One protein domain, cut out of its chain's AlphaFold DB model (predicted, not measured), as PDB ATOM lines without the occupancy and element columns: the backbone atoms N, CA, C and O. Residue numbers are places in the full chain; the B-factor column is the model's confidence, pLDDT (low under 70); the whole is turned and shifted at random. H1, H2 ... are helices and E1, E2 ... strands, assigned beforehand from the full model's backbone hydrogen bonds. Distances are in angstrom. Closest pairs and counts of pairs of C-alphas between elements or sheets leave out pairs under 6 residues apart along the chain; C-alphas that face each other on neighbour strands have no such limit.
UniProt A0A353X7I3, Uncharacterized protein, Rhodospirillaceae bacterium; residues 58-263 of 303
ATOM      1  N   LYS A  58      18.251  14.246 141.084       95.62
ATOM      2  CA  LYS A  58      17.123  15.137 140.771       95.62
ATOM      3  C   LYS A  58      17.511  16.622 140.782       95.62
ATOM      4  O   LYS A  58      16.877  17.388 140.057       95.62
ATOM      5  N   ASP A  59      18.533  16.987 141.557       96.19
ATOM      6  CA  ASP A  59      18.983  18.359 141.803       96.19
ATOM      7  C   ASP A  59      20.137  18.774 140.867       96.19
ATOM      8  O   ASP A  59      20.466  19.958 140.769       96.19
ATOM      9  N   TRP A  60      20.709  17.828 140.112       97.12
ATOM     10  CA  TRP A  60      21.720  18.112 139.088       97.12
ATOM     11  C   TRP A  60      21.200  19.053 137.986       97.12
ATOM     12  O   TRP A  60      20.005  19.037 137.659       97.12
ATOM     13  N   PRO A  61      22.097  19.810 137.309       97.62
ATOM     14  CA  PRO A  61      21.752  20.508 136.074       97.62
ATOM     15  C   PRO A  61      21.026  19.570 135.101       97.62
ATOM     16  O   PRO A  61      21.477  18.447 134.873       97.62
ATOM     17  N   THR A  62      19.939  20.024 134.463       97.50
ATOM     18  CA  THR A  62      19.149  19.178 133.544       97.50
ATOM     19  C   THR A  62      20.019  18.484 132.497       97.50
ATOM     20  O   THR A  62      19.863  17.291 132.265       97.50
ATOM     21  N   SER A  63      20.995  19.193 131.930       97.62
ATOM     22  CA  SER A  63      21.938  18.625 130.965       97.62
ATOM     23  C   SER A  63      22.844  17.531 131.537       97.62
ATOM     24  O   SER A  63      23.232  16.643 130.785       97.62
ATOM     25  N   ALA A  64      23.199  17.590 132.827       97.94
ATOM     26  CA  ALA A  64      23.977  16.539 133.487       97.94
ATOM     27  C   ALA A  64      23.125  15.277 133.672       97.94
ATOM     28  O   ALA A  64      23.583  14.183 133.361       97.94
ATOM     29  N   ARG A  65      21.854  15.431 134.077       97.81
ATOM     30  CA  ARG A  65      20.899  14.309 134.163       97.81
ATOM     31  C   ARG A  65      20.724  13.622 132.812       97.81
ATOM     32  O   ARG A  65      20.923  12.419 132.713       97.81
ATOM     33  N   THR A  66      20.467  14.396 131.757       98.19
ATOM     34  CA  THR A  66      20.347  13.867 130.388       98.19
ATOM     35  C   THR A  66      21.631  13.183 129.915       98.19
ATOM     36  O   THR A  66      21.576  12.176 129.211       98.19
ATOM     37  N   MET A  67      22.807  13.704 130.282       98.25
ATOM     38  CA  MET A  67      24.076  13.032 130.001       98.25
ATOM     39  C   MET A  67      24.160  11.686 130.732       98.25
ATOM     40  O   MET A  67      24.444  10.679 130.087       98.25
ATOM     41  N   MET A  68      23.834  11.635 132.025       98.31
ATOM     42  CA  MET A  68      23.912  10.404 132.816       98.31
ATOM     43  C   MET A  68      22.882   9.348 132.396       98.31
ATOM     44  O   MET A  68      23.204   8.165 132.385       98.31
ATOM     45  N   GLU A  69      21.694   9.742 131.935       97.94
ATOM     46  CA  GLU A  69      20.737   8.825 131.290       97.94
ATOM     47  C   GLU A  69      21.348   8.159 130.043       97.94
ATOM     48  O   GLU A  69      21.201   6.956 129.816       97.94
ATOM     49  N   ARG A  70      22.099   8.924 129.237       98.44
ATOM     50  CA  ARG A  70      22.813   8.385 128.067       98.44
ATOM     51  C   ARG A  70      23.988   7.498 128.474       98.44
ATOM     52  O   ARG A  70      24.237   6.504 127.797       98.44
ATOM     53  N   VAL A  71      24.688   7.829 129.562       98.12
ATOM     54  CA  VAL A  71      25.755   6.989 130.138       98.12
ATOM     55  C   VAL A  71      25.189   5.646 130.603       98.12
ATOM     56  O   VAL A  71      25.753   4.608 130.270       98.12
ATOM     57  N   GLN A  72      24.045   5.641 131.290       97.38
ATOM     58  CA  GLN A  72      23.353   4.414 131.702       97.38
ATOM     59  C   GLN A  72      22.957   3.543 130.508       97.38
ATOM     60  O   GLN A  72      23.093   2.321 130.549       97.38
ATOM     61  N   ALA A  73      22.484   4.169 129.428       97.62
ATOM     62  CA  ALA A  73      22.108   3.471 128.203       97.62
ATOM     63  C   ALA A  73      23.315   2.982 127.377       97.62
ATOM     64  O   ALA A  73      23.163   2.106 126.516       97.62
ATOM     65  N   ALA A  74      24.511   3.537 127.600       96.88
ATOM     66  CA  ALA A  74      25.715   3.164 126.870       96.88
ATOM     67  C   ALA A  74      26.211   1.771 127.293       96.88
ATOM     68  O   ALA A  74      26.437   1.481 128.466       96.88
ATOM     69  N   ARG A  75      26.416   0.898 126.299       94.50
ATOM     70  CA  ARG A  75      26.802  -0.509 126.515       94.50
ATOM     71  C   ARG A  75      28.302  -0.725 126.696       94.50
ATOM     72  O   ARG A  75      28.701  -1.776 127.183       94.50
ATOM     73  N   THR A  76      29.126   0.224 126.263       93.94
ATOM     74  CA  THR A  76      30.588   0.110 126.285       93.94
ATOM     75  C   THR A  76      31.180   1.130 127.243       93.94
ATOM     76  O   THR A  76      30.641   2.229 127.387       93.94
ATOM     77  N   LEU A  77      32.311   0.784 127.865       93.25
ATOM     78  CA  LEU A  77      33.057   1.723 128.698       93.25
ATOM     79  C   LEU A  77      33.426   2.978 127.895       93.25
ATOM     80  O   LEU A  77      33.088   4.077 128.311       93.25
ATOM     81  N   ASP A  78      33.991   2.819 126.696       94.06
ATOM     82  CA  ASP A  78      34.392   3.942 125.836       94.06
ATOM     83  C   ASP A  78      33.228   4.907 125.545       94.06
ATOM     84  O   ASP A  78      33.410   6.125 125.541       94.06
ATOM     85  N   GLY A  79      32.012   4.379 125.359       95.94
ATOM     86  CA  GLY A  79      30.811   5.192 125.177       95.94
ATOM     87  C   GLY A  79      30.451   5.999 126.426       95.94
ATOM     88  O   GLY A  79      30.121   7.179 126.315       95.94
ATOM     89  N   LYS A  80      30.563   5.394 127.614       97.38
ATOM     90  CA  LYS A  80      30.341   6.071 128.902       97.38
ATOM     91  C   LYS A  80      31.371   7.177 129.136       97.38
ATOM     92  O   LYS A  80      30.990   8.319 129.387       97.38
ATOM     93  N   LEU A  81      32.658   6.854 128.989       96.44
ATOM     94  CA  LEU A  81      33.762   7.795 129.197       96.44
ATOM     95  C   LEU A  81      33.689   8.969 128.212       96.44
ATOM     96  O   LEU A  81      33.848  10.120 128.609       96.44
ATOM     97  N   GLY A  82      33.384   8.694 126.939       96.81
ATOM     98  CA  GLY A  82      33.229   9.728 125.915       96.81
ATOM     99  C   GLY A  82      32.076  10.695 126.197       96.81
ATOM    100  O   GLY A  82      32.231  11.900 126.000       96.81
ATOM    101  N   LEU A  83      30.936  10.197 126.694       98.44
ATOM    102  CA  LEU A  83      29.788  11.034 127.066       98.44
ATOM    103  C   LEU A  83      30.094  11.944 128.260       98.44
ATOM    104  O   LEU A  83      29.794  13.136 128.195       98.44
ATOM    105  N   ILE A  84      30.701  11.394 129.318       98.38
ATOM    106  CA  ILE A  84      31.089  12.162 130.511       98.38
ATOM    107  C   ILE A  84      32.113  13.227 130.126       98.38
ATOM    108  O   ILE A  84      31.905  14.403 130.422       98.38
ATOM    109  N   LYS A  85      33.170  12.836 129.404       96.94
ATOM    110  CA  LYS A  85      34.219  13.756 128.962       96.94
ATOM    111  C   LYS A  85      33.658  14.907 128.139       96.94
ATOM    112  O   LYS A  85      33.825  16.060 128.510       96.94
ATOM    113  N   SER A  86      32.931  14.590 127.068       97.50
ATOM    114  CA  SER A  86      32.369  15.606 126.176       97.50
ATOM    115  C   SER A  86      31.443  16.577 126.907       97.50
ATOM    116  O   SER A  86      31.374  17.743 126.526       97.50
ATOM    117  N   TRP A  87      30.713  16.114 127.926       98.19
ATOM    118  CA  TRP A  87      29.862  16.993 128.715       98.19
ATOM    119  C   TRP A  87      30.672  17.904 129.636       98.19
ATOM    120  O   TRP A  87      30.396  19.098 129.665       98.19
ATOM    121  N   VAL A  88      31.658  17.371 130.361       97.31
ATOM    122  CA  VAL A  88      32.490  18.165 131.280       97.31
ATOM    123  C   VAL A  88      33.326  19.192 130.509       97.31
ATOM    124  O   VAL A  88      33.287  20.366 130.863       97.31
ATOM    125  N   ASP A  89      33.973  18.799 129.410       95.44
ATOM    126  CA  ASP A  89      34.802  19.691 128.580       95.44
ATOM    127  C   ASP A  89      33.992  20.853 127.988       95.44
ATOM    128  O   ASP A  89      34.495  21.953 127.797       95.44
ATOM    129  N   ALA A  90      32.704  20.633 127.709       96.44
ATOM    130  CA  ALA A  90      31.815  21.680 127.211       96.44
ATOM    131  C   ALA A  90      31.341  22.655 128.306       96.44
ATOM    132  O   ALA A  90      30.632  23.618 128.004       96.44
ATOM    133  N   ARG A  91      31.636  22.376 129.582       96.44
ATOM    134  CA  ARG A  91      31.120  23.117 130.744       96.44
ATOM    135  C   ARG A  91      32.200  23.762 131.575       96.44
ATOM    136  O   ARG A  91      31.905  24.769 132.210       96.44
ATOM    137  N   VAL A  92      33.402  23.209 131.572       93.06
ATOM    138  CA  VAL A  92      34.550  23.833 132.211       93.06
ATOM    139  C   VAL A  92      35.236  24.724 131.183       93.06
ATOM    140  O   VAL A  92      35.754  24.253 130.178       93.06
ATOM    141  N   ILE A  93      35.203  26.029 131.426       90.50
ATOM    142  CA  ILE A  93      35.961  27.003 130.645       90.50
ATOM    143  C   ILE A  93      37.350  27.039 131.265       90.50
ATOM    144  O   ILE A  93      37.498  27.498 132.397       90.50
ATOM    145  N   ASP A  94      38.338  26.511 130.549       84.62
ATOM    146  CA  ASP A  94      39.721  26.514 131.016       84.62
ATOM    147  C   ASP A  94      40.247  27.952 131.037       84.62
ATOM    148  O   ASP A  94      40.424  28.580 129.991       84.62
ATOM    149  N   THR A  95      40.411  28.508 132.234       79.50
ATOM    150  CA  THR A  95      40.920  29.870 132.424       79.50
ATOM    151  C   THR A  95      42.369  29.880 132.895       79.50
ATOM    152  O   THR A  95      42.900  30.960 133.145       79.50
ATOM    153  N   GLY A  96      42.992  28.710 133.102       66.81
ATOM    154  CA  GLY A  96      44.303  28.582 133.751       66.81
ATOM    155  C   GLY A  96      44.357  29.106 135.196       66.81
ATOM    156  O   GLY A  96      45.404  29.051 135.835       66.81
ATOM    157  N   ASP A  97      43.237  29.608 135.728       64.06
ATOM    158  CA  ASP A  97      43.162  30.271 137.025       64.06
ATOM    159  C   ASP A  97      43.032  29.221 138.136       64.06
ATOM    160  O   ASP A  97      42.063  28.460 138.202       64.06
ATOM    161  N   THR A  98      44.026  29.160 139.018       57.62
ATOM    162  CA  THR A  98      44.055  28.260 140.180       57.62
ATOM    163  C   THR A  98      43.242  28.786 141.363       57.62
ATOM    164  O   THR A  98      43.024  28.052 142.327       57.62
ATOM    165  N   ARG A  99      42.734  30.027 141.301       53.88
ATOM    166  CA  ARG A  99      41.989  30.663 142.402       53.88
ATOM    167  C   ARG A  99      40.588  30.091 142.600       53.88
ATOM    168  O   ARG A  99      40.011  30.270 143.673       53.88
ATOM    169  N   ASN A 100      40.047  29.353 141.628       51.84
ATOM    170  CA  ASN A 100      38.789  28.623 141.789       51.84
ATOM    171  C   ASN A 100      39.002  27.317 142.572       51.84
ATOM    172  O   ASN A 100      38.853  26.212 142.057       51.84
ATOM    173  N   GLN A 101      39.291  27.451 143.869       55.88
ATOM    174  CA  GLN A 101      39.406  26.344 144.829       55.88
ATOM    175  C   GLN A 101      38.041  25.769 145.268       55.88
ATOM    176  O   GLN A 101      37.938  25.091 146.291       55.88
ATOM    177  N   MET A 102      36.961  26.007 144.513       55.56
ATOM    178  CA  MET A 102      35.678  25.329 144.733       55.56
ATOM    179  C   MET A 102      35.766  23.875 144.246       55.56
ATOM    180  O   MET A 102      35.180  23.505 143.238       55.56
ATOM    181  N   LEU A 103      36.521  23.039 144.960       65.12
ATOM    182  CA  LEU A 103      36.785  21.654 144.556       65.12
ATOM    183  C   LEU A 103      35.650  20.686 144.902       65.12
ATOM    184  O   LEU A 103      35.703  19.523 144.507       65.12
ATOM    185  N   TRP A 104      34.621  21.133 145.622       81.38
ATOM    186  CA  TRP A 104      33.461  20.286 145.867       81.38
ATOM    187  C   TRP A 104      32.625  20.181 144.586       81.38
ATOM    188  O   TRP A 104      32.143  21.212 144.102       81.38
ATOM    189  N   PRO A 105      32.422  18.970 144.031       87.69
ATOM    190  CA  PRO A 105      31.682  18.795 142.784       87.69
ATOM    191  C   PRO A 105      30.270  19.378 142.865       87.69
ATOM    192  O   PRO A 105      29.759  19.887 141.875       87.69
ATOM    193  N   GLU A 106      29.655  19.394 144.043       88.00
ATOM    194  CA  GLU A 106      28.342  19.994 144.266       88.00
ATOM    195  C   GLU A 106      28.333  21.508 144.026       88.00
ATOM    196  O   GLU A 106      27.390  22.022 143.427       88.00
ATOM    197  N   ASN A 107      29.390  22.221 144.430       85.94
ATOM    198  CA  ASN A 107      29.512  23.657 144.173       85.94
ATOM    199  C   ASN A 107      29.700  23.926 142.674       85.94
ATOM    200  O   ASN A 107      29.069  24.829 142.128       85.94
ATOM    201  N   LEU A 108      30.505  23.098 141.999       89.88
ATOM    202  CA  LEU A 108      30.707  23.176 140.550       89.88
ATOM    203  C   LEU A 108      29.399  22.914 139.789       89.88
ATOM    204  O   LEU A 108      29.061  23.636 138.852       89.88
ATOM    205  N   LEU A 109      28.631  21.904 140.202       93.31
ATOM    206  CA  LEU A 109      27.338  21.589 139.597       93.31
ATOM    207  C   LEU A 109      26.297  22.672 139.861       93.31
ATOM    208  O   LEU A 109      25.515  22.977 138.962       93.31
ATOM    209  N   GLU A 110      26.296  23.278 141.047       92.44
ATOM    210  CA  GLU A 110      25.434  24.416 141.353       92.44
ATOM    211  C   GLU A 110      25.778  25.630 140.483       92.44
ATOM    212  O   GLU A 110      24.883  26.285 139.942       92.44
ATOM    213  N   GLU A 111      27.066  25.902 140.275       91.81
ATOM    214  CA  GLU A 111      27.494  26.959 139.367       91.81
ATOM    215  C   GLU A 111      27.047  26.670 137.932       91.81
ATOM    216  O   GLU A 111      26.339  27.491 137.350       91.81
ATOM    217  N   ILE A 112      27.323  25.471 137.410       95.19
ATOM    218  CA  ILE A 112      26.873  25.044 136.076       95.19
ATOM    219  C   ILE A 112      25.344  25.120 135.954       95.19
ATOM    220  O   ILE A 112      24.828  25.477 134.892       95.19
ATOM    221  N   ARG A 113      24.593  24.814 137.019       95.25
ATOM    222  CA  ARG A 113      23.128  24.946 137.049       95.25
ATOM    223  C   ARG A 113      22.693  26.401 136.881       95.25
ATOM    224  O   ARG A 113      21.707  26.655 136.190       95.25
ATOM    225  N   ARG A 114      23.414  27.339 137.499       94.88
ATOM    226  CA  ARG A 114      23.111  28.778 137.500       94.88
ATOM    227  C   ARG A 114      23.552  29.491 136.219       94.88
ATOM    228  O   ARG A 114      22.823  30.347 135.730       94.88
ATOM    229  N   THR A 115      24.738  29.186 135.706       94.69
ATOM    230  CA  THR A 115      25.410  29.958 134.639       94.69
ATOM    231  C   THR A 115      25.546  29.174 133.333       94.69
ATOM    232  O   THR A 115      25.889  29.740 132.299       94.69
ATOM    233  N   GLY A 116      25.306  27.863 133.364       96.06
ATOM    234  CA  GLY A 116      25.544  26.963 132.244       96.06
ATOM    235  C   GLY A 116      26.990  26.480 132.110       96.06
ATOM    236  O   GLY A 116      27.197  25.548 131.339       96.06
ATOM    237  N   SER A 117      27.960  27.035 132.846       95.00
ATOM    238  CA  SER A 117      29.394  26.690 132.773       95.00
ATOM    239  C   SER A 117      30.131  27.041 134.075       95.00
ATOM    240  O   SER A 117      29.566  27.683 134.948       95.00
ATOM    241  N   VAL A 118      31.383  26.631 134.235       92.06
ATOM    242  CA  VAL A 118      32.230  27.019 135.370       92.06
ATOM    243  C   VAL A 118      33.628  27.343 134.863       92.06
ATOM    244  O   VAL A 118      34.140  26.649 133.987       92.06
ATOM    245  N   ALA A 119      34.241  28.406 135.378       90.06
ATOM    246  CA  ALA A 119      35.652  28.671 135.117       90.06
ATOM    247  C   ALA A 119      36.506  27.681 135.920       90.06
ATOM    248  O   ALA A 119      36.251  27.466 137.108       90.06
ATOM    249  N   GLY A 120      37.506  27.072 135.296       88.00
ATOM    250  CA  GLY A 120      38.300  26.046 135.954       88.00
ATOM    251  C   GLY A 120      39.620  25.753 135.268       88.00
ATOM    252  O   GLY A 120      40.054  26.476 134.377       88.00
ATOM    253  N   ASN A 121      40.250  24.674 135.715       85.00
ATOM    254  CA  ASN A 121      41.493  24.138 135.166       85.00
ATOM    255  C   ASN A 121      41.445  22.596 135.192       85.00
ATOM    256  O   ASN A 121      40.366  22.001 135.336       85.00
ATOM    257  N   CYS A 122      42.589  21.927 135.055       84.31
ATOM    258  CA  CYS A 122      42.689  20.466 135.113       84.31
ATOM    259  C   CYS A 122      42.090  19.856 136.393       84.31
ATOM    260  O   CYS A 122      41.421  18.826 136.322       84.31
ATOM    261  N   ASN A 123      42.188  20.539 137.539       83.25
ATOM    262  CA  ASN A 123      41.593  20.073 138.792       83.25
ATOM    263  C   ASN A 123      40.067  20.052 138.734       83.25
ATOM    264  O   ASN A 123      39.434  19.100 139.192       83.25
ATOM    265  N   THR A 124      39.464  21.091 138.149       87.62
ATOM    266  CA  THR A 124      38.011  21.199 137.970       87.62
ATOM    267  C   THR A 124      37.488  20.085 137.064       87.62
ATOM    268  O   THR A 124      36.474  19.456 137.378       87.62
ATOM    269  N   HIS A 125      38.206  19.796 135.974       92.12
ATOM    270  CA  HIS A 125      37.894  18.679 135.083       92.12
ATOM    271  C   HIS A 125      38.012  17.340 135.812       92.12
ATOM    272  O   HIS A 125      37.045  16.578 135.836       92.12
ATOM    273  N   GLY A 126      39.150  17.078 136.462       87.62
ATOM    274  CA  GLY A 126      39.401  15.848 137.214       87.62
ATOM    275  C   GLY A 126      38.354  15.592 138.300       87.62
ATOM    276  O   GLY A 126      37.861  14.469 138.429       87.62
ATOM    277  N   THR A 127      37.939  16.635 139.025       87.38
ATOM    278  CA  THR A 127      36.859  16.567 140.021       87.38
ATOM    279  C   THR A 127      35.531  16.150 139.394       87.38
ATOM    280  O   THR A 127      34.889  15.224 139.894       87.38
ATOM    281  N   LEU A 128      35.103  16.797 138.304       93.12
ATOM    282  CA  LEU A 128      33.822  16.482 137.664       93.12
ATOM    283  C   LEU A 128      33.838  15.116 136.971       93.12
ATOM    284  O   LEU A 128      32.864  14.373 137.089       93.12
ATOM    285  N   TYR A 129      34.935  14.752 136.298       94.75
ATOM    286  CA  TYR A 129      35.117  13.408 135.750       94.75
ATOM    287  C   TYR A 129      34.964  12.362 136.856       94.75
ATOM    288  O   TYR A 129      34.102  11.493 136.752       94.75
ATOM    289  N   ASN A 130      35.752  12.470 137.933       89.69
ATOM    290  CA  ASN A 130      35.729  11.519 139.040       89.69
ATOM    291  C   ASN A 130      34.332  11.435 139.678       89.69
ATOM    292  O   ASN A 130      33.802  10.338 139.862       89.69
ATOM    293  N   TYR A 131      33.694  12.584 139.930       92.69
ATOM    294  CA  TYR A 131      32.342  12.633 140.481       92.69
ATOM    295  C   TYR A 131      31.365  11.802 139.650       92.69
ATOM    296  O   TYR A 131      30.751  10.889 140.189       92.69
ATOM    297  N   PHE A 132      31.248  12.064 138.343       96.12
ATOM    298  CA  PHE A 132      30.299  11.341 137.488       96.12
ATOM    299  C   PHE A 132      30.672   9.877 137.265       96.12
ATOM    300  O   PHE A 132      29.779   9.043 137.142       96.12
ATOM    301  N   LEU A 133      31.963   9.547 137.218       94.44
ATOM    302  CA  LEU A 133      32.426   8.174 137.021       94.44
ATOM    303  C   LEU A 133      32.153   7.293 138.245       94.44
ATOM    304  O   LEU A 133      31.776   6.138 138.071       94.44
ATOM    305  N   THR A 134      32.265   7.833 139.459       89.88
ATOM    306  CA  THR A 134      32.033   7.095 140.720       89.88
ATOM    307  C   THR A 134      30.566   7.057 141.157       89.88
ATOM    308  O   THR A 134      30.217   6.412 142.147       89.88
ATOM    309  N   ARG A 135      29.672   7.720 140.419       92.00
ATOM    310  CA  ARG A 135      28.227   7.631 140.638       92.00
ATOM    311  C   ARG A 135      27.703   6.226 140.316       92.00
ATOM    312  O   ARG A 135      28.023   5.715 139.245       92.00
ATOM    313  N   PRO A 136      26.807   5.634 141.135       92.69
ATOM    314  CA  PRO A 136      26.142   4.370 140.796       92.69
ATOM    315  C   PRO A 136      25.477   4.393 139.414       92.69
ATOM    316  O   PRO A 136      25.437   3.387 138.707       92.69
ATOM    317  N   GLU A 137      24.996   5.566 139.002       94.38
ATOM    318  CA  GLU A 137      24.391   5.808 137.701       94.38
ATOM    319  C   GLU A 137      25.352   5.576 136.526       94.38
ATOM    320  O   GLU A 137      24.895   5.266 135.433       94.38
ATOM    321  N   SER A 138      26.668   5.694 136.706       95.19
ATOM    322  CA  SER A 138      27.623   5.396 135.634       95.19
ATOM    323  C   SER A 138      27.684   3.893 135.331       95.19
ATOM    324  O   SER A 138      28.038   3.484 134.219       95.19
ATOM    325  N   GLY A 139      27.348   3.049 136.312       94.25
ATOM    326  CA  GLY A 139      27.598   1.610 136.284       94.25
ATOM    327  C   GLY A 139      29.085   1.251 136.160       94.25
ATOM    328  O   GLY A 139      29.393   0.180 135.642       94.25
ATOM    329  N   ILE A 140      29.987   2.162 136.537       91.69
ATOM    330  CA  ILE A 140      31.426   1.936 136.707       91.69
ATOM    331  C   ILE A 140      31.663   1.818 138.210       91.69
ATOM    332  O   ILE A 140      31.141   2.616 138.987       91.69
ATOM    333  N   SER A 141      32.406   0.795 138.622       88.50
ATOM    334  CA  SER A 141      32.663   0.592 140.042       88.50
ATOM    335  C   SER A 141      33.592   1.691 140.563       88.50
ATOM    336  O   SER A 141      34.595   1.965 139.900       88.50
ATOM    337  N   PRO A 142      33.308   2.335 141.709       84.44
ATOM    338  CA  PRO A 142      34.153   3.412 142.218       84.44
ATOM    339  C   PRO A 142      35.619   3.008 142.408       84.44
ATOM    340  O   PRO A 142      36.501   3.823 142.172       84.44
ATOM    341  N   GLU A 143      35.894   1.749 142.756       81.69
ATOM    342  CA  GLU A 143      37.264   1.240 142.906       81.69
ATOM    343  C   GLU A 143      38.028   1.074 141.578       81.69
ATOM    344  O   GLU A 143      39.239   0.854 141.566       81.69
ATOM    345  N   ASP A 144      37.325   1.156 140.446       85.38
ATOM    346  CA  ASP A 144      37.924   1.145 139.113       85.38
ATOM    347  C   ASP A 144      38.234   2.563 138.612       85.38
ATOM    348  O   ASP A 144      38.724   2.710 137.494       85.38
ATOM    349  N   VAL A 145      37.962   3.603 139.405       83.88
ATOM    350  CA  VAL A 145      38.197   5.007 139.055       83.88
ATOM    351  C   VAL A 145      39.253   5.584 139.985       83.88
ATOM    352  O   VAL A 145      39.176   5.435 141.201       83.88
ATOM    353  N   ALA A 146      40.232   6.283 139.422       79.12
ATOM    354  CA  ALA A 146      41.254   6.963 140.202       79.12
ATOM    355  C   ALA A 146      41.533   8.345 139.636       79.12
ATOM    356  O   ALA A 146      41.893   8.483 138.469       79.12
ATOM    357  N   ARG A 147      41.411   9.372 140.475       80.00
ATOM    358  CA  ARG A 147      41.945  10.697 140.159       80.00
ATOM    359  C   ARG A 147      43.435  10.686 140.449       80.00
ATOM    360  O   ARG A 147      43.838  10.267 141.535       80.00
ATOM    361  N   ILE A 148      44.209  11.113 139.463       72.94
ATOM    362  CA  ILE A 148      45.664  11.098 139.486       72.94
ATOM    363  C   ILE A 148      46.228  12.504 139.335       72.94
ATOM    364  O   ILE A 148      45.730  13.271 138.515       72.94
ATOM    365  N   GLY A 149      47.266  12.817 140.108       69.75
ATOM    366  CA  GLY A 149      48.081  14.021 139.941       69.75
ATOM    367  C   GLY A 149      49.450  13.690 139.345       69.75
ATOM    368  O   GLY A 149      49.999  12.639 139.673       69.75
ATOM    369  N   GLY A 150      50.009  14.564 138.512       65.81
ATOM    370  CA  GLY A 150      51.378  14.432 138.009       65.81
ATOM    371  C   GLY A 150      52.024  15.755 137.616       65.81
ATOM    372  O   GLY A 150      51.421  16.817 137.764       65.81
ATOM    373  N   PHE A 151      53.266  15.688 137.142       64.69
ATOM    374  CA  PHE A 151      54.038  16.850 136.707       64.69
ATOM    375  C   PHE A 151      53.913  17.104 135.222       64.69
ATOM    376  O   PHE A 151      53.715  16.197 134.416       64.69
ATOM    377  N   VAL A 152      54.109  18.369 134.887       64.69
ATOM    378  CA  VAL A 152      54.197  18.897 133.536       64.69
ATOM    379  C   VAL A 152      55.681  18.889 133.146       64.69
ATOM    380  O   VAL A 152      56.452  19.739 133.586       64.69
ATOM    381  N   GLU A 153      56.118  17.931 132.339       64.44
ATOM    382  CA  GLU A 153      57.426  17.981 131.681       64.44
ATOM    383  C   GLU A 153      57.283  18.708 130.351       64.44
ATOM    384  O   GLU A 153      56.471  18.335 129.506       64.44
ATOM    385  N   ILE A 154      58.101  19.726 130.141       63.25
ATOM    386  CA  ILE A 154      58.175  20.442 128.879       63.25
ATOM    387  C   ILE A 154      59.477  20.051 128.183       63.25
ATOM    388  O   ILE A 154      60.584  20.315 128.665       63.25
ATOM    389  N   ASP A 155      59.342  19.404 127.026       58.56
ATOM    390  CA  ASP A 155      60.492  19.058 126.197       58.56
ATOM    391  C   ASP A 155      61.049  20.315 125.496       58.56
ATOM    392  O   ASP A 155      60.426  20.854 124.582       58.56
ATOM    393  N   GLY A 156      62.279  20.713 125.846       52.81
ATOM    394  CA  GLY A 156      63.159  21.497 124.967       52.81
ATOM    395  C   GLY A 156      63.216  23.014 125.173       52.81
ATOM    396  O   GLY A 156      63.275  23.751 124.192       52.81
ATOM    397  N   VAL A 157      63.271  23.481 126.422       49.94
ATOM    398  CA  VAL A 157      63.362  24.927 126.738       49.94
ATOM    399  C   VAL A 157      64.760  25.383 127.127       49.94
ATOM    400  O   VAL A 157      65.067  26.571 127.052       49.94
ATOM    401  N   SER A 158      65.628  24.468 127.563       52.16
ATOM    402  CA  SER A 158      66.994  24.851 127.911       52.16
ATOM    403  C   SER A 158      67.850  24.944 126.639       52.16
ATOM    404  O   SER A 158      67.785  24.046 125.791       52.16
ATOM    405  N   PRO A 159      68.699  25.981 126.506       45.53
ATOM    406  CA  PRO A 159      69.735  26.054 125.474       45.53
ATOM    407  C   PRO A 159      70.648  24.816 125.423       45.53
ATOM    408  O   PRO A 159      71.287  24.562 124.404       45.53
ATOM    409  N   GLU A 160      70.705  24.028 126.503       54.81
ATOM    410  CA  GLU A 160      71.457  22.773 126.593       54.81
ATOM    411  C   GLU A 160      70.618  21.510 126.310       54.81
ATOM    412  O   GLU A 160      71.129  20.396 126.429       54.81
ATOM    413  N   GLY A 161      69.340  21.645 125.938       56.69
ATOM    414  CA  GLY A 161      68.432  20.515 125.731       56.69
ATOM    415  C   GLY A 161      67.922  19.876 127.027       56.69
ATOM    416  O   GLY A 161      67.455  18.735 127.000       56.69
ATOM    417  N   GLN A 162      68.008  20.577 128.162       56.72
ATOM    418  CA  GLN A 162      67.430  20.101 129.417       56.72
ATOM    419  C   GLN A 162      65.902  20.213 129.376       56.72
ATOM    420  O   GLN A 162      65.325  21.159 128.828       56.72
ATOM    421  N   LYS A 163      65.249  19.204 129.955       60.56
ATOM    422  CA  LYS A 163      63.809  19.199 130.192       60.56
ATOM    423  C   LYS A 163      63.490  20.203 131.286       60.56
ATOM    424  O   LYS A 163      64.123  20.174 132.339       60.56
ATOM    425  N   GLU A 164      62.500  21.052 131.052       61.41
ATOM    426  CA  GLU A 164      61.960  21.895 132.109       61.41
ATOM    427  C   GLU A 164      60.794  21.142 132.746       61.41
ATOM    428  O   GLU A 164      59.769  20.902 132.109       61.41
ATOM    429  N   THR A 165      60.966  20.714 133.993       58.72
ATOM    430  CA  THR A 165      59.868  20.147 134.774       58.72
ATOM    431  C   THR A 165      59.190  21.295 135.495       58.72
ATOM    432  O   THR A 165      59.775  21.894 136.396       58.72
ATOM    433  N   TRP A 166      57.958  21.621 135.120       58.53
ATOM    434  CA  TRP A 166      57.168  22.522 135.944       58.53
ATOM    435  C   TRP A 166      56.633  21.730 137.127       58.53
ATOM    436  O   TRP A 166      55.904  20.746 136.973       58.53
ATOM    437  N   SER A 167      56.960  22.206 138.325       49.97
ATOM    438  CA  SER A 167      56.332  21.791 139.575       49.97
ATOM    439  C   SER A 167      54.902  22.349 139.640       49.97
ATOM    440  O   SER A 167      54.573  23.192 140.470       49.97
ATOM    441  N   GLY A 168      54.061  21.945 138.692       53.31
ATOM    442  CA  GLY A 168      52.635  22.225 138.658       53.31
ATOM    443  C   GLY A 168      51.899  20.899 138.650       53.31
ATOM    444  O   GLY A 168      52.116  20.084 137.756       53.31
ATOM    445  N   SER A 169      51.058  20.670 139.657       67.25
ATOM    446  CA  SER A 169      50.221  19.477 139.733       67.25
ATOM    447  C   SER A 169      49.156  19.542 138.640       67.25
ATOM    448  O   SER A 169      48.193  20.306 138.742       67.25
ATOM    449  N   HIS A 170      49.342  18.761 137.583       76.62
ATOM    450  CA  HIS A 170      48.300  18.478 136.607       76.62
ATOM    451  C   HIS A 170      47.459  17.304 137.091       76.62
ATOM    452  O   HIS A 170      47.987  16.400 137.736       76.62
ATOM    453  N   GLU A 171      46.169  17.292 136.772       79.06
ATOM    454  CA  GLU A 171      45.282  16.214 137.188       79.06
ATOM    455  C   GLU A 171      44.519  15.574 136.036       79.06
ATOM    456  O   GLU A 171      44.026  16.240 135.128       79.06
ATOM    457  N   ALA A 172      44.355  14.259 136.146       82.19
ATOM    458  CA  ALA A 172      43.619  13.424 135.213       82.19
ATOM    459  C   ALA A 172      42.832  12.336 135.962       82.19
ATOM    460  O   ALA A 172      42.877  12.230 137.191       82.19
ATOM    461  N   VAL A 173      42.092  11.511 135.221       85.38
ATOM    462  CA  VAL A 173      41.381  10.350 135.768       85.38
ATOM    463  C   VAL A 173      41.747   9.084 134.998       85.38
ATOM    464  O   VAL A 173      41.723   9.056 133.771       85.38
ATOM    465  N   LEU A 174      42.064   8.019 135.729       86.19
ATOM    466  CA  LEU A 174      42.212   6.663 135.216       86.19
ATOM    467  C   LEU A 174      40.933   5.875 135.460       86.19
ATOM    468  O   LEU A 174      40.339   5.964 136.536       86.19
ATOM    469  N   VAL A 175      40.548   5.059 134.483       87.25
ATOM    470  CA  VAL A 175      39.443   4.110 134.616       87.25
ATOM    471  C   VAL A 175      39.890   2.721 134.190       87.25
ATOM    472  O   VAL A 175      40.381   2.533 133.076       87.25
ATOM    473  N   ARG A 176      39.708   1.727 135.056       84.75
ATOM    474  CA  ARG A 176      39.981   0.323 134.748       84.75
ATOM    475  C   ARG A 176      38.806  -0.307 134.010       84.75
ATOM    476  O   ARG A 176      37.674  -0.306 134.483       84.75
ATOM    477  N   ASP A 177      39.088  -0.936 132.874       85.00
ATOM    478  CA  ASP A 177      38.116  -1.727 132.125       85.00
ATOM    479  C   ASP A 177      38.222  -3.211 132.491       85.00
ATOM    480  O   ASP A 177      38.998  -3.975 131.906       85.00
ATOM    481  N   ARG A 178      37.406  -3.651 133.451       79.00
ATOM    482  CA  ARG A 178      37.338  -5.076 133.813       79.00
ATOM    483  C   ARG A 178      36.786  -5.961 132.692       79.00
ATOM    484  O   ARG A 178      37.080  -7.152 132.672       79.00
ATOM    485  N   GLY A 179      35.997  -5.404 131.771       73.81
ATOM    486  CA  GLY A 179      35.372  -6.157 130.682       73.81
ATOM    487  C   GLY A 179      36.345  -6.525 129.563       73.81
ATOM    488  O   GLY A 179      36.164  -7.550 128.909       73.81
ATOM    489  N   HIS A 180      37.397  -5.725 129.369       62.47
ATOM    490  CA  HIS A 180      38.376  -5.897 128.296       62.47
ATOM    491  C   HIS A 180      39.793  -5.939 128.873       62.47
ATOM    492  O   HIS A 180      40.505  -4.940 128.886       62.47
ATOM    493  N   THR A 181      40.198  -7.114 129.360       64.81
ATOM    494  CA  THR A 181      41.591  -7.445 129.732       64.81
ATOM    495  C   THR A 181      42.212  -6.630 130.872       64.81
ATOM    496  O   THR A 181      43.425  -6.678 131.044       64.81
ATOM    497  N   GLY A 182      41.423  -5.890 131.658       69.75
ATOM    498  CA  GLY A 182      41.962  -5.040 132.724       69.75
ATOM    499  C   GLY A 182      42.746  -3.836 132.196       69.75
ATOM    500  O   GLY A 182      43.604  -3.320 132.911       69.75
ATOM    501  N   ARG A 183      42.479  -3.399 130.953       81.75
ATOM    502  CA  ARG A 183      43.113  -2.197 130.384       81.75
ATOM    503  C   ARG A 183      42.797  -0.968 131.237       81.75
ATOM    504  O   ARG A 183      41.724  -0.883 131.838       81.75
ATOM    505  N   ILE A 184      43.707  -0.001 131.241       83.06
ATOM    506  CA  ILE A 184      43.483   1.310 131.845       83.06
ATOM    507  C   ILE A 184      43.125   2.298 130.735       83.06
ATOM    508  O   ILE A 184      43.709   2.286 129.653       83.06
ATOM    509  N   VAL A 185      42.130   3.137 130.992       86.25
ATOM    510  CA  VAL A 185      41.751   4.244 130.119       86.25
ATOM    511  C   VAL A 185      42.066   5.550 130.826       86.25
ATOM    512  O   VAL A 185      41.634   5.773 131.953       86.25
ATOM    513  N   TYR A 186      42.818   6.407 130.148       85.25
ATOM    514  CA  TYR A 186      43.225   7.720 130.616       85.25
ATOM    515  C   TYR A 186      42.246   8.791 130.115       85.25
ATOM    516  O   TYR A 186      41.922   8.858 128.924       85.25
ATOM    517  N   MET A 187      41.749   9.612 131.037       88.62
ATOM    518  CA  MET A 187      40.845  10.734 130.794       88.62
ATOM    519  C   MET A 187      41.477  12.034 131.268       88.62
ATOM    520  O   MET A 187      41.793  12.188 132.444       88.62
ATOM    521  N   ASP A 188      41.596  12.980 130.346       87.25
ATOM    522  CA  ASP A 188      42.331  14.222 130.545       87.25
ATOM    523  C   ASP A 188      41.702  15.346 129.725       87.25
ATOM    524  O   ASP A 188      41.202  15.087 128.625       87.25
ATOM    525  N   ASN A 189      41.692  16.575 130.244       87.50
ATOM    526  CA  ASN A 189      41.065  17.727 129.591       87.50
ATOM    527  C   ASN A 189      41.807  18.193 128.328       87.50
ATOM    528  O   ASN A 189      41.177  18.736 127.425       87.50
ATOM    529  N   HIS A 190      43.105  17.915 128.204       82.50
ATOM    530  CA  HIS A 190      43.914  18.254 127.031       82.50
ATOM    531  C   HIS A 190      43.877  17.188 125.930       82.50
ATOM    532  O   HIS A 190      44.380  17.412 124.827       82.50
ATOM    533  N   LEU A 191      43.260  16.030 126.180       80.88
ATOM    534  CA  LEU A 191      43.035  15.014 125.155       80.88
ATOM    535  C   LEU A 191      41.664  15.194 124.509       80.88
ATOM    536  O   LEU A 191      40.674  15.452 125.180       80.88
ATOM    537  N   ALA A 192      41.562  14.982 123.196       81.69
ATOM    538  CA  ALA A 192      40.279  15.090 122.491       81.69
ATOM    539  C   ALA A 192      39.286  13.966 122.854       81.69
ATOM    540  O   ALA A 192      38.080  14.093 122.654       81.69
ATOM    541  N   ARG A 193      39.785  12.831 123.355       86.00
ATOM    542  CA  ARG A 193      39.000  11.643 123.713       86.00
ATOM    543  C   ARG A 193      39.701  10.851 124.821       86.00
ATOM    544  O   ARG A 193      40.910  11.016 124.963       86.00
ATOM    545  N   PRO A 194      38.992   9.974 125.556       89.62
ATOM    546  CA  PRO A 194      39.636   9.006 126.438       89.62
ATOM    547  C   PRO A 194      40.575   8.101 125.631       89.62
ATOM    548  O   PRO A 194      40.222   7.684 124.521       89.62
ATOM    549  N   VAL A 195      41.757   7.808 126.169       83.31
ATOM    550  CA  VAL A 195      42.785   7.021 125.474       83.31
ATOM    551  C   VAL A 195      43.065   5.745 126.268       83.31
ATOM    552  O   VAL A 195      43.387   5.835 127.452       83.31
ATOM    553  N   PRO A 196      42.903   4.550 125.673       81.44
ATOM    554  CA  PRO A 196      43.367   3.320 126.299       81.44
ATOM    555  C   PRO A 196      44.895   3.317 126.285       81.44
ATOM    556  O   PRO A 196      45.494   3.431 125.219       81.44
ATOM    557  N   GLU A 197      45.511   3.176 127.451       67.88
ATOM    558  CA  GLU A 197      46.964   3.222 127.603       67.88
ATOM    559  C   GLU A 197      47.441   2.060 128.474       67.88
ATOM    560  O   GLU A 197      46.727   1.586 129.367       67.88
ATOM    561  N   ASP A 198      48.668   1.604 128.223       60.75
ATOM    562  CA  ASP A 198      49.375   0.779 129.197       60.75
ATOM    563  C   ASP A 198      49.858   1.712 130.321       60.75
ATOM    564  O   ASP A 198      50.616   2.648 130.050       60.75
ATOM    565  N   PRO A 199      49.455   1.492 131.587       51.34
ATOM    566  CA  PRO A 199      49.905   2.320 132.703       51.34
ATOM    567  C   PRO A 199      51.437   2.370 132.850       51.34
ATOM    568  O   PRO A 199      51.947   3.305 133.461       51.34
ATOM    569  N   LYS A 200      52.186   1.413 132.277       46.12
ATOM    570  CA  LYS A 200      53.659   1.407 132.264       46.12
ATOM    571  C   LYS A 200      54.287   2.313 131.208       46.12
ATOM    572  O   LYS A 200      55.470   2.618 131.315       46.12
ATOM    573  N   THR A 201      53.536   2.703 130.182       54.97
ATOM    574  CA  THR A 201      54.013   3.572 129.094       54.97
ATOM    575  C   THR A 201      53.246   4.883 129.034       54.97
ATOM    576  O   THR A 201      53.316   5.579 128.020       54.97
ATOM    577  N   LEU A 202      52.487   5.201 130.088       55.56
ATOM    578  CA  LEU A 202      51.640   6.379 130.157       55.56
ATOM    579  C   LEU A 202      52.508   7.645 130.088       55.56
ATOM    580  O   LEU A 202      52.996   8.148 131.095       55.56
ATOM    581  N   HIS A 203      52.669   8.163 128.877       58.88
ATOM    582  CA  HIS A 203      53.229   9.478 128.591       58.88
ATOM    583  C   HIS A 203      52.199  10.232 127.760       58.88
ATOM    584  O   HIS A 203      52.385  10.389 126.550       58.88
ATOM    585  N   PRO A 204      51.070  10.645 128.355       54.59
ATOM    586  CA  PRO A 204      50.089  11.394 127.606       54.59
ATOM    587  C   PRO A 204      50.769  12.698 127.186       54.59
ATOM    588  O   PRO A 204      51.256  13.462 128.017       54.59
ATOM    589  N   THR A 205      50.892  12.893 125.877       55.38
ATOM    590  CA  THR A 205      51.504  14.088 125.305       55.38
ATOM    591  C   THR A 205      50.409  15.076 124.951       55.38
ATOM    592  O   THR A 205      49.616  14.824 124.039       55.38
ATOM    593  N   GLY A 206      50.365  16.194 125.667       56.06
ATOM    594  CA  GLY A 206      49.543  17.346 125.321       56.06
ATOM    595  C   GLY A 206      50.303  18.325 124.427       56.06
ATOM    596  O   GLY A 206      51.535  18.377 124.433       56.06
ATOM    597  N   LEU A 207      49.560  19.127 123.667       55.94
ATOM    598  CA  LEU A 207      50.085  20.349 123.062       55.94
ATOM    599  C   LEU A 207      49.513  21.526 123.843       55.94
ATOM    600  O   LEU A 207      48.291  21.651 123.934       55.94
ATOM    601  N   ARG A 208      50.382  22.377 124.388       60.22
ATOM    602  CA  ARG A 208      49.972  23.650 124.988       60.22
ATOM    603  C   ARG A 208      50.178  24.781 123.983       60.22
ATOM    604  O   ARG A 208      51.139  24.741 123.206       60.22
ATOM    605  N   ASN A 209      49.272  25.758 123.957       62.25
ATOM    606  CA  ASN A 209      49.410  26.889 123.048       62.25
ATOM    607  C   ASN A 209      50.449  27.865 123.603       62.25
ATOM    608  O   ASN A 209      50.499  28.132 124.798       62.25
ATOM    609  N   MET A 210      51.262  28.438 122.717       64.62
ATOM    610  CA  MET A 210      52.293  29.428 123.071       64.62
ATOM    611  C   MET A 210      51.707  30.709 123.691       64.62
ATOM    612  O   MET A 210      52.405  31.462 124.358       64.62
ATOM    613  N   GLU A 211      50.419  30.954 123.464       66.62
ATOM    614  CA  GLU A 211      49.658  32.074 124.024       66.62
ATOM    615  C   GLU A 211      49.360  31.900 125.522       66.62
ATOM    616  O   GLU A 211      49.074  32.886 126.193       66.62
ATOM    617  N   ASP A 212      49.484  30.675 126.049       61.50
ATOM    618  CA  ASP A 212      49.246  30.352 127.461       61.50
ATOM    619  C   ASP A 212      50.469  30.634 128.357       61.50
ATOM    620  O   ASP A 212      50.423  30.381 129.565       61.50
ATOM    621  N   PHE A 213      51.581  31.096 127.773       65.69
ATOM    622  CA  PHE A 213      52.844  31.371 128.458       65.69
ATOM    623  C   PHE A 213      53.024  32.869 128.721       65.69
ATOM    624  O   PHE A 213      52.460  33.715 128.018       65.69
ATOM    625  N   SER A 214      53.838  33.205 129.729       69.56
ATOM    626  CA  SER A 214      54.271  34.590 129.939       69.56
ATOM    627  C   SER A 214      54.964  35.118 128.671       69.56
ATOM    628  O   SER A 214      55.518  34.318 127.913       69.56
ATOM    629  N   PRO A 215      54.946  36.436 128.395       77.56
ATOM    630  CA  PRO A 215      55.659  36.985 127.243       77.56
ATOM    631  C   PRO A 215      57.130  36.551 127.199       77.56
ATOM    632  O   PRO A 215      57.588  36.115 126.149       77.56
ATOM    633  N   ASP A 216      57.814  36.569 128.346       73.88
ATOM    634  CA  ASP A 216      59.226  36.186 128.465       73.88
ATOM    635  C   ASP A 216      59.446  34.696 128.163       73.88
ATOM    636  O   ASP A 216      60.362  34.332 127.425       73.88
ATOM    637  N   ASP A 217      58.578  33.821 128.679       70.06
ATOM    638  CA  ASP A 217      58.628  32.393 128.368       70.06
ATOM    639  C   ASP A 217      58.350  32.140 126.893       70.06
ATOM    640  O   ASP A 217      59.085  31.407 126.237       70.06
ATOM    641  N   ARG A 218      57.301  32.761 126.349       72.94
ATOM    642  CA  ARG A 218      56.922  32.618 124.946       72.94
ATOM    643  C   ARG A 218      58.066  33.023 124.026       72.94
ATOM    644  O   ARG A 218      58.353  32.287 123.086       72.94
ATOM    645  N   ASP A 219      58.707  34.155 124.294       79.50
ATOM    646  CA  ASP A 219      59.831  34.644 123.498       79.50
ATOM    647  C   ASP A 219      61.023  33.675 123.608       79.50
ATOM    648  O   ASP A 219      61.578  33.277 122.584       79.50
ATOM    649  N   ARG A 220      61.312  33.151 124.811       73.25
ATOM    650  CA  ARG A 220      62.310  32.084 125.027       73.25
ATOM    651  C   ARG A 220      62.023  30.822 124.199       73.25
ATOM    652  O   ARG A 220      62.939  30.279 123.580       73.25
ATOM    653  N   TYR A 221      60.772  30.356 124.151       70.81
ATOM    654  CA  TYR A 221      60.376  29.188 123.351       70.81
ATOM    655  C   TYR A 221      60.464  29.452 121.838       70.81
ATOM    656  O   TYR A 221      60.927  28.592 121.083       70.81
ATOM    657  N   VAL A 222      60.046  30.639 121.382       74.62
ATOM    658  CA  VAL A 222      60.134  31.038 119.966       74.62
ATOM    659  C   VAL A 222      61.593  31.128 119.518       74.62
ATOM    660  O   VAL A 222      61.926  30.602 118.454       74.62
ATOM    661  N   ASP A 223      62.470  31.718 120.332       73.19
ATOM    662  CA  ASP A 223      63.908  31.824 120.056       73.19
ATOM    663  C   ASP A 223      64.591  30.446 120.002       73.19
ATOM    664  O   ASP A 223      65.522  30.238 119.219       73.19
ATOM    665  N   ALA A 224      64.078  29.466 120.755       67.25
ATOM    666  CA  ALA A 224      64.486  28.062 120.671       67.25
ATOM    667  C   ALA A 224      63.937  27.324 119.426       67.25
ATOM    668  O   ALA A 224      64.190  26.131 119.241       67.25
ATOM    669  N   GLY A 225      63.183  28.004 118.553       66.25
ATOM    670  CA  GLY A 225      62.569  27.425 117.356       66.25
ATOM    671  C   GLY A 225      61.357  26.535 117.648       66.25
ATOM    672  O   GLY A 225      60.934  25.763 116.779       66.25
ATOM    673  N   GLN A 226      60.795  26.617 118.857       64.62
ATOM    674  CA  GLN A 226      59.631  25.842 119.256       64.62
ATOM    675  C   GLN A 226      58.343  26.631 119.018       64.62
ATOM    676  O   GLN A 226      58.016  27.584 119.716       64.62
ATOM    677  N   ASN A 227      57.553  26.177 118.047       57.59
ATOM    678  CA  ASN A 227      56.232  26.759 117.769       57.59
ATOM    679  C   ASN A 227      55.112  26.087 118.587       57.59
ATOM    680  O   ASN A 227      53.952  26.492 118.500       57.59
ATOM    681  N   ARG A 228      55.440  25.001 119.299       54.44
ATOM    682  CA  ARG A 228      54.539  24.203 120.136       54.44
ATOM    683  C   ARG A 228      55.334  23.561 121.261       54.44
ATOM    684  O   ARG A 228      56.361  22.945 120.998       54.44
ATOM    685  N   VAL A 229      54.790  23.633 122.468       54.16
ATOM    686  CA  VAL A 229      55.338  22.958 123.639       54.16
ATOM    687  C   VAL A 229      54.681  21.586 123.768       54.16
ATOM    688  O   VAL A 229      53.457  21.486 123.918       54.16
ATOM    689  N   THR A 230      55.486  20.522 123.667       56.47
ATOM    690  CA  THR A 230      55.046  19.174 124.037       56.47
ATOM    691  C   THR A 230      55.099  19.062 125.541       56.47
ATOM    692  O   THR A 230      56.166  19.149 126.145       56.47
ATOM    693  N   VAL A 231      53.929  18.839 126.118       53.59
ATOM    694  CA  VAL A 231      53.804  18.571 127.532       53.59
ATOM    695  C   VAL A 231      53.735  17.068 127.725       53.59
ATOM    696  O   VAL A 231      52.809  16.426 127.231       53.59
ATOM    697  N   ARG A 232      54.723  16.506 128.410       58.03
ATOM    698  CA  ARG A 232      54.706  15.131 128.896       58.03
ATOM    699  C   ARG A 232      54.219  15.143 130.328       58.03
ATOM    700  O   ARG A 232      54.742  15.880 131.149       58.03
ATOM    701  N   TRP A 233      53.255  14.301 130.647       56.19
ATOM    702  CA  TRP A 233      52.843  14.146 132.034       56.19
ATOM    703  C   TRP A 233      53.656  13.022 132.679       56.19
ATOM    704  O   TRP A 233      53.604  11.887 132.201       56.19
ATOM    705  N   SER A 234      54.446  13.330 133.711       47.66
ATOM    706  CA  SER A 234      55.300  12.358 134.414       47.66
ATOM    707  C   SER A 234      54.993  12.293 135.913       47.66
ATOM    708  O   SER A 234      54.490  13.243 136.501       47.66
ATOM    709  N   ASN A 235      55.266  11.136 136.522       48.41
ATOM    710  CA  ASN A 235      55.044  10.796 137.936       48.41
ATOM    711  C   ASN A 235      53.599  10.964 138.433       48.41
ATOM    712  O   ASN A 235      53.186  12.026 138.882       48.41
ATOM    713  N   LEU A 236      52.850   9.862 138.443       49.75
ATOM    714  CA  LEU A 236      51.543   9.760 139.093       49.75
ATOM    715  C   LEU A 236      51.725   9.792 140.625       49.75
ATOM    716  O   LEU A 236      51.899   8.748 141.245       49.75
ATOM    717  N   GLN A 237      51.759  10.977 141.237       43.97
ATOM    718  CA  GLN A 237      52.109  11.146 142.657       43.97
ATOM    719  C   GLN A 237      50.924  11.067 143.625       43.97
ATOM    720  O   GLN A 237      51.128  10.856 144.819       43.97
ATOM    721  N   TYR A 238      49.689  11.223 143.150       43.84
ATOM    722  CA  TYR A 238      48.522  11.264 144.031       43.84
ATOM    723  C   TYR A 238      47.411  10.370 143.502       43.84
ATOM    724  O   TYR A 238      46.957  10.583 142.389       43.84
ATOM    725  N   VAL A 239      46.967   9.391 144.292       43.66
ATOM    726  CA  VAL A 239      45.754   8.601 144.037       43.66
ATOM    727  C   VAL A 239      44.757   8.973 145.130       43.66
ATOM    728  O   VAL A 239      44.967   8.626 146.289       43.66
ATOM    729  N   ALA A 240      43.691   9.700 144.788       39.41
ATOM    730  CA  ALA A 240      42.586   9.913 145.728       39.41
ATOM    731  C   ALA A 240      41.887   8.562 146.006       39.41
ATOM    732  O   ALA A 240      41.691   7.776 145.078       39.41
ATOM    733  N   SER A 241      41.565   8.287 147.274       36.41
ATOM    734  CA  SER A 241      41.258   6.949 147.805       36.41
ATOM    735  C   SER A 241      40.188   6.149 147.043       36.41
ATOM    736  O   SER A 241      39.159   6.682 146.625       36.41
ATOM    737  N   GLY A 242      40.442   4.840 146.884       34.50
ATOM    738  CA  GLY A 242      39.567   3.866 146.204       34.50
ATOM    739  C   GLY A 242      40.287   2.876 145.273       34.50
ATOM    740  O   GLY A 242      39.800   1.768 145.074       34.50
ATOM    741  N   ALA A 243      41.473   3.233 144.763       32.25
ATOM    742  CA  ALA A 243      42.283   2.419 143.837       32.25
ATOM    743  C   ALA A 243      43.728   2.162 144.338       32.25
ATOM    744  O   ALA A 243      44.622   1.798 143.567       32.25
ATOM    745  N   GLU A 244      43.950   2.385 145.634       39.97
ATOM    746  CA  GLU A 244      45.260   2.489 146.296       39.97
ATOM    747  C   GLU A 244      46.135   1.240 146.121       39.97
ATOM    748  O   GLU A 244      47.331   1.358 145.882       39.97
ATOM    749  N   GLU A 245      45.557   0.038 146.150       38.19
ATOM    750  CA  GLU A 245      46.336  -1.210 146.114       38.19
ATOM    751  C   GLU A 245      46.874  -1.595 144.716       38.19
ATOM    752  O   GLU A 245      47.657  -2.536 144.599       38.19
ATOM    753  N   TYR A 246      46.500  -0.878 143.645       36.81
ATOM    754  CA  TYR A 246      46.798  -1.310 142.267       36.81
ATOM    755  C   TYR A 246      47.389  -0.250 141.330       36.81
ATOM    756  O   TYR A 246      47.780  -0.589 140.213       36.81
ATOM    757  N   LEU A 247      47.418   1.020 141.732       36.75
ATOM    758  CA  LEU A 247      48.034   2.104 140.950       36.75
ATOM    759  C   LEU A 247      49.378   2.559 141.526       36.75
ATOM    760  O   LEU A 247      50.043   3.420 140.959       36.75
ATOM    761  N   TRP A 248      49.808   1.931 142.618       33.09
ATOM    762  CA  TRP A 248      51.152   2.061 143.151       33.09
ATOM    763  C   TRP A 248      52.048   1.087 142.394       33.09
ATOM    764  O   TRP A 248      52.121  -0.094 142.727       33.09
ATOM    765  N   SER A 249      52.731   1.562 141.352       30.25
ATOM    766  CA  SER A 249      53.940   0.859 140.927       30.25
ATOM    767  C   SER A 249      54.996   1.074 142.016       30.25
ATOM    768  O   SER A 249      55.351   2.232 142.255       30.25
ATOM    769  N   PRO A 250      55.538   0.019 142.657       30.73
ATOM    770  CA  PRO A 250      56.628   0.152 143.625       30.73
ATOM    771  C   PRO A 250      57.809   0.963 143.075       30.73
ATOM    772  O   PRO A 250      58.438   1.707 143.817       30.73
ATOM    773  N   SER A 251      58.039   0.903 141.758       31.91
ATOM    774  CA  SER A 251      59.111   1.644 141.093       31.91
ATOM    775  C   SER A 251      58.905   3.160 141.083       31.91
ATOM    776  O   SER A 251      59.884   3.886 141.124       31.91
ATOM    777  N   ALA A 252      57.661   3.656 141.049       33.94
ATOM    778  CA  ALA A 252      57.380   5.096 141.020       33.94
ATOM    779  C   ALA A 252      57.541   5.734 142.409       33.94
ATOM    780  O   ALA A 252      57.998   6.873 142.518       33.94
ATOM    781  N   VAL A 253      57.218   4.982 143.470       32.28
ATOM    782  CA  VAL A 253      57.522   5.366 144.855       32.28
ATOM    783  C   VAL A 253      59.016   5.253 145.111       32.28
ATOM    784  O   VAL A 253      59.565   6.164 145.709       32.28
ATOM    785  N   GLU A 254      59.689   4.201 144.631       33.41
ATOM    786  CA  GLU A 254      61.145   4.102 144.743       33.41
ATOM    787  C   GLU A 254      61.840   5.240 144.006       33.41
ATOM    788  O   GLU A 254      62.624   5.915 144.643       33.41
ATOM    789  N   GLU A 255      61.541   5.546 142.742       35.97
ATOM    790  CA  GLU A 255      62.194   6.665 142.040       35.97
ATOM    791  C   GLU A 255      61.841   8.025 142.641       35.97
ATOM    792  O   GLU A 255      62.726   8.855 142.808       35.97
ATOM    793  N   THR A 256      60.584   8.264 143.028       37.59
ATOM    794  CA  THR A 256      60.185   9.544 143.634       37.59
ATOM    795  C   THR A 256      60.765   9.703 145.034       37.59
ATOM    796  O   THR A 256      61.288  10.763 145.349       37.59
ATOM    797  N   MET A 257      60.724   8.669 145.882       31.56
ATOM    798  CA  MET A 257      61.392   8.713 147.182       31.56
ATOM    799  C   MET A 257      62.902   8.749 147.019       31.56
ATOM    800  O   MET A 257      63.533   9.453 147.779       31.56
ATOM    801  N   ILE A 258      63.506   8.024 146.081       39.47
ATOM    802  CA  ILE A 258      64.955   8.064 145.855       39.47
ATOM    803  C   ILE A 258      65.354   9.447 145.353       39.47
ATOM    804  O   ILE A 258      66.349   9.960 145.841       39.47
ATOM    805  N   ASN A 259      64.582  10.085 144.473       41.66
ATOM    806  CA  ASN A 259      64.856  11.442 144.003       41.66
ATOM    807  C   ASN A 259      64.623  12.472 145.111       41.66
ATOM    808  O   ASN A 259      65.541  13.224 145.402       41.66
ATOM    809  N   LEU A 260      63.494  12.429 145.830       37.81
ATOM    810  CA  LEU A 260      63.233  13.311 146.977       37.81
ATOM    811  C   LEU A 260      64.245  13.099 148.109       37.81
ATOM    812  O   LEU A 260      64.698  14.059 148.717       37.81
ATOM    813  N   LEU A 261      64.632  11.854 148.395       36.19
ATOM    814  CA  LEU A 261      65.660  11.532 149.385       36.19
ATOM    815  C   LEU A 261      67.060  11.851 148.866       36.19
ATOM    816  O   LEU A 261      67.926  12.095 149.689       36.19
ATOM    817  N   SER A 262      67.319  11.847 147.557       39.84
ATOM    818  CA  SER A 262      68.609  12.224 146.966       39.84
ATOM    819  C   SER A 262      68.764  13.740 146.908       39.84
ATOM    820  O   SER A 262      69.835  14.238 147.237       39.84
ATOM    821  N   GLU A 263      67.711  14.477 146.562       44.16
ATOM    822  CA  GLU A 263      67.634  15.940 146.634       44.16
ATOM    823  C   GLU A 263      67.741  16.389 148.091       44.16
ATOM    824  O   GLU A 263      68.681  17.105 148.432       44.16
TER     825      GLU A 263
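This is residues 58 to 263 of the 303 residues of an uncharacterized protein of Rhodospirillaceae bacterium (UniProt A0A353X7I3). A six-stranded antiparallel sheet, strongly twisted and curled like part of a barrel, makes a wall; H2 and H4 pack on one face of it, H1 packs on H2, and H3 with the small parallel pair E1 and E2 packs on H4. H5 lies far out, touching no helix, and residues 257 to 263 of H6 stick out. The 206 printed residues hold six named helices and eight named strands in the order H1 H2 E1 H3 E2 H4 E3 E4 E5 E6 E7 H5 E8 H6; the sheet's order is E6 E5 E4 E3 E8 E7, and the class is mixed. The whole is compact, with a radius of gyration of the C-alphas of 18.0 A and spans of 55 by 40 by 27 A.

Begin at the hairpin of E3, residues 145 to 154, and E4, residues 164 to 177, where N 150 and O 170 are 2.8 A apart; E4 bends by 82 degrees at residue 167. E5, residues 183 to 187, and E6, residues 195 to 197, extend it to a meander, each strand the antiparallel neighbour of the one before; look for N 175 and O 185 at 2.8 A and N 186 and O 195 at 2.8 A. E8, residues 229 to 239, is antiparallel to E3, with N 153 and O 232 at 2.7 A, and to E7, residues 205 to 208, with N 206 and O 231 at 2.9 A. H4, residues 122 to 134, is on the sheet over E4 at a height of 8.1 A; the C-alphas of Gly 126 and Ala 172 are their closest, 5.3 A. H2, residues 77 to 89, is on the same face over E5, making two layers, helices on one face of a sheet. H2 touches H4 at a steep tilt of 41 degrees, closest at the C-alphas of Val 88 and His 125, 6.6 A. H1, residues 62 to 73, forms a helical hairpin with H2, closest at the C-alphas of Val 71 and Lys 80, 4.8 A. E1, residues 92 to 94, H3, residues 105 to 115, and E2, residues 118 to 120, make a strand-helix-strand unit, two parallel strands with a helix between; N 93 and O 118 are 2.8 A apart. H3 touches H4, closest at the C-alphas of Pro 105 and Leu 128, 6.0 A. H6, residues 250 to 263, only grazes the sheet with residues 252 to 256, and H5, residues 215 to 223, is not on it. In the six helices every O i to N i+4 pair is within hydrogen-bond range.

Find C-alpha 62 at (19.149, 19.178, 133.544), where H1 begins. From C-alpha 164 at (61.960, 21.895, 132.109) E4 runs 33.6 A; E3 spans 27.2 A and E8 26.7 A. H2 is 18.1 A long, H4 18.0 A, and H6 19.5 A, ending at C-alpha 263 at (67.634, 15.940, 146.634).

The C-alphas of Lys 58 and Glu 160, the two farthest apart, are 56.7 A apart. The printed part has no cut and no long link. Mean pLDDT of the printed part is 73.0; 90 residues are under 70, among them 149 to 169 and 224 to 263.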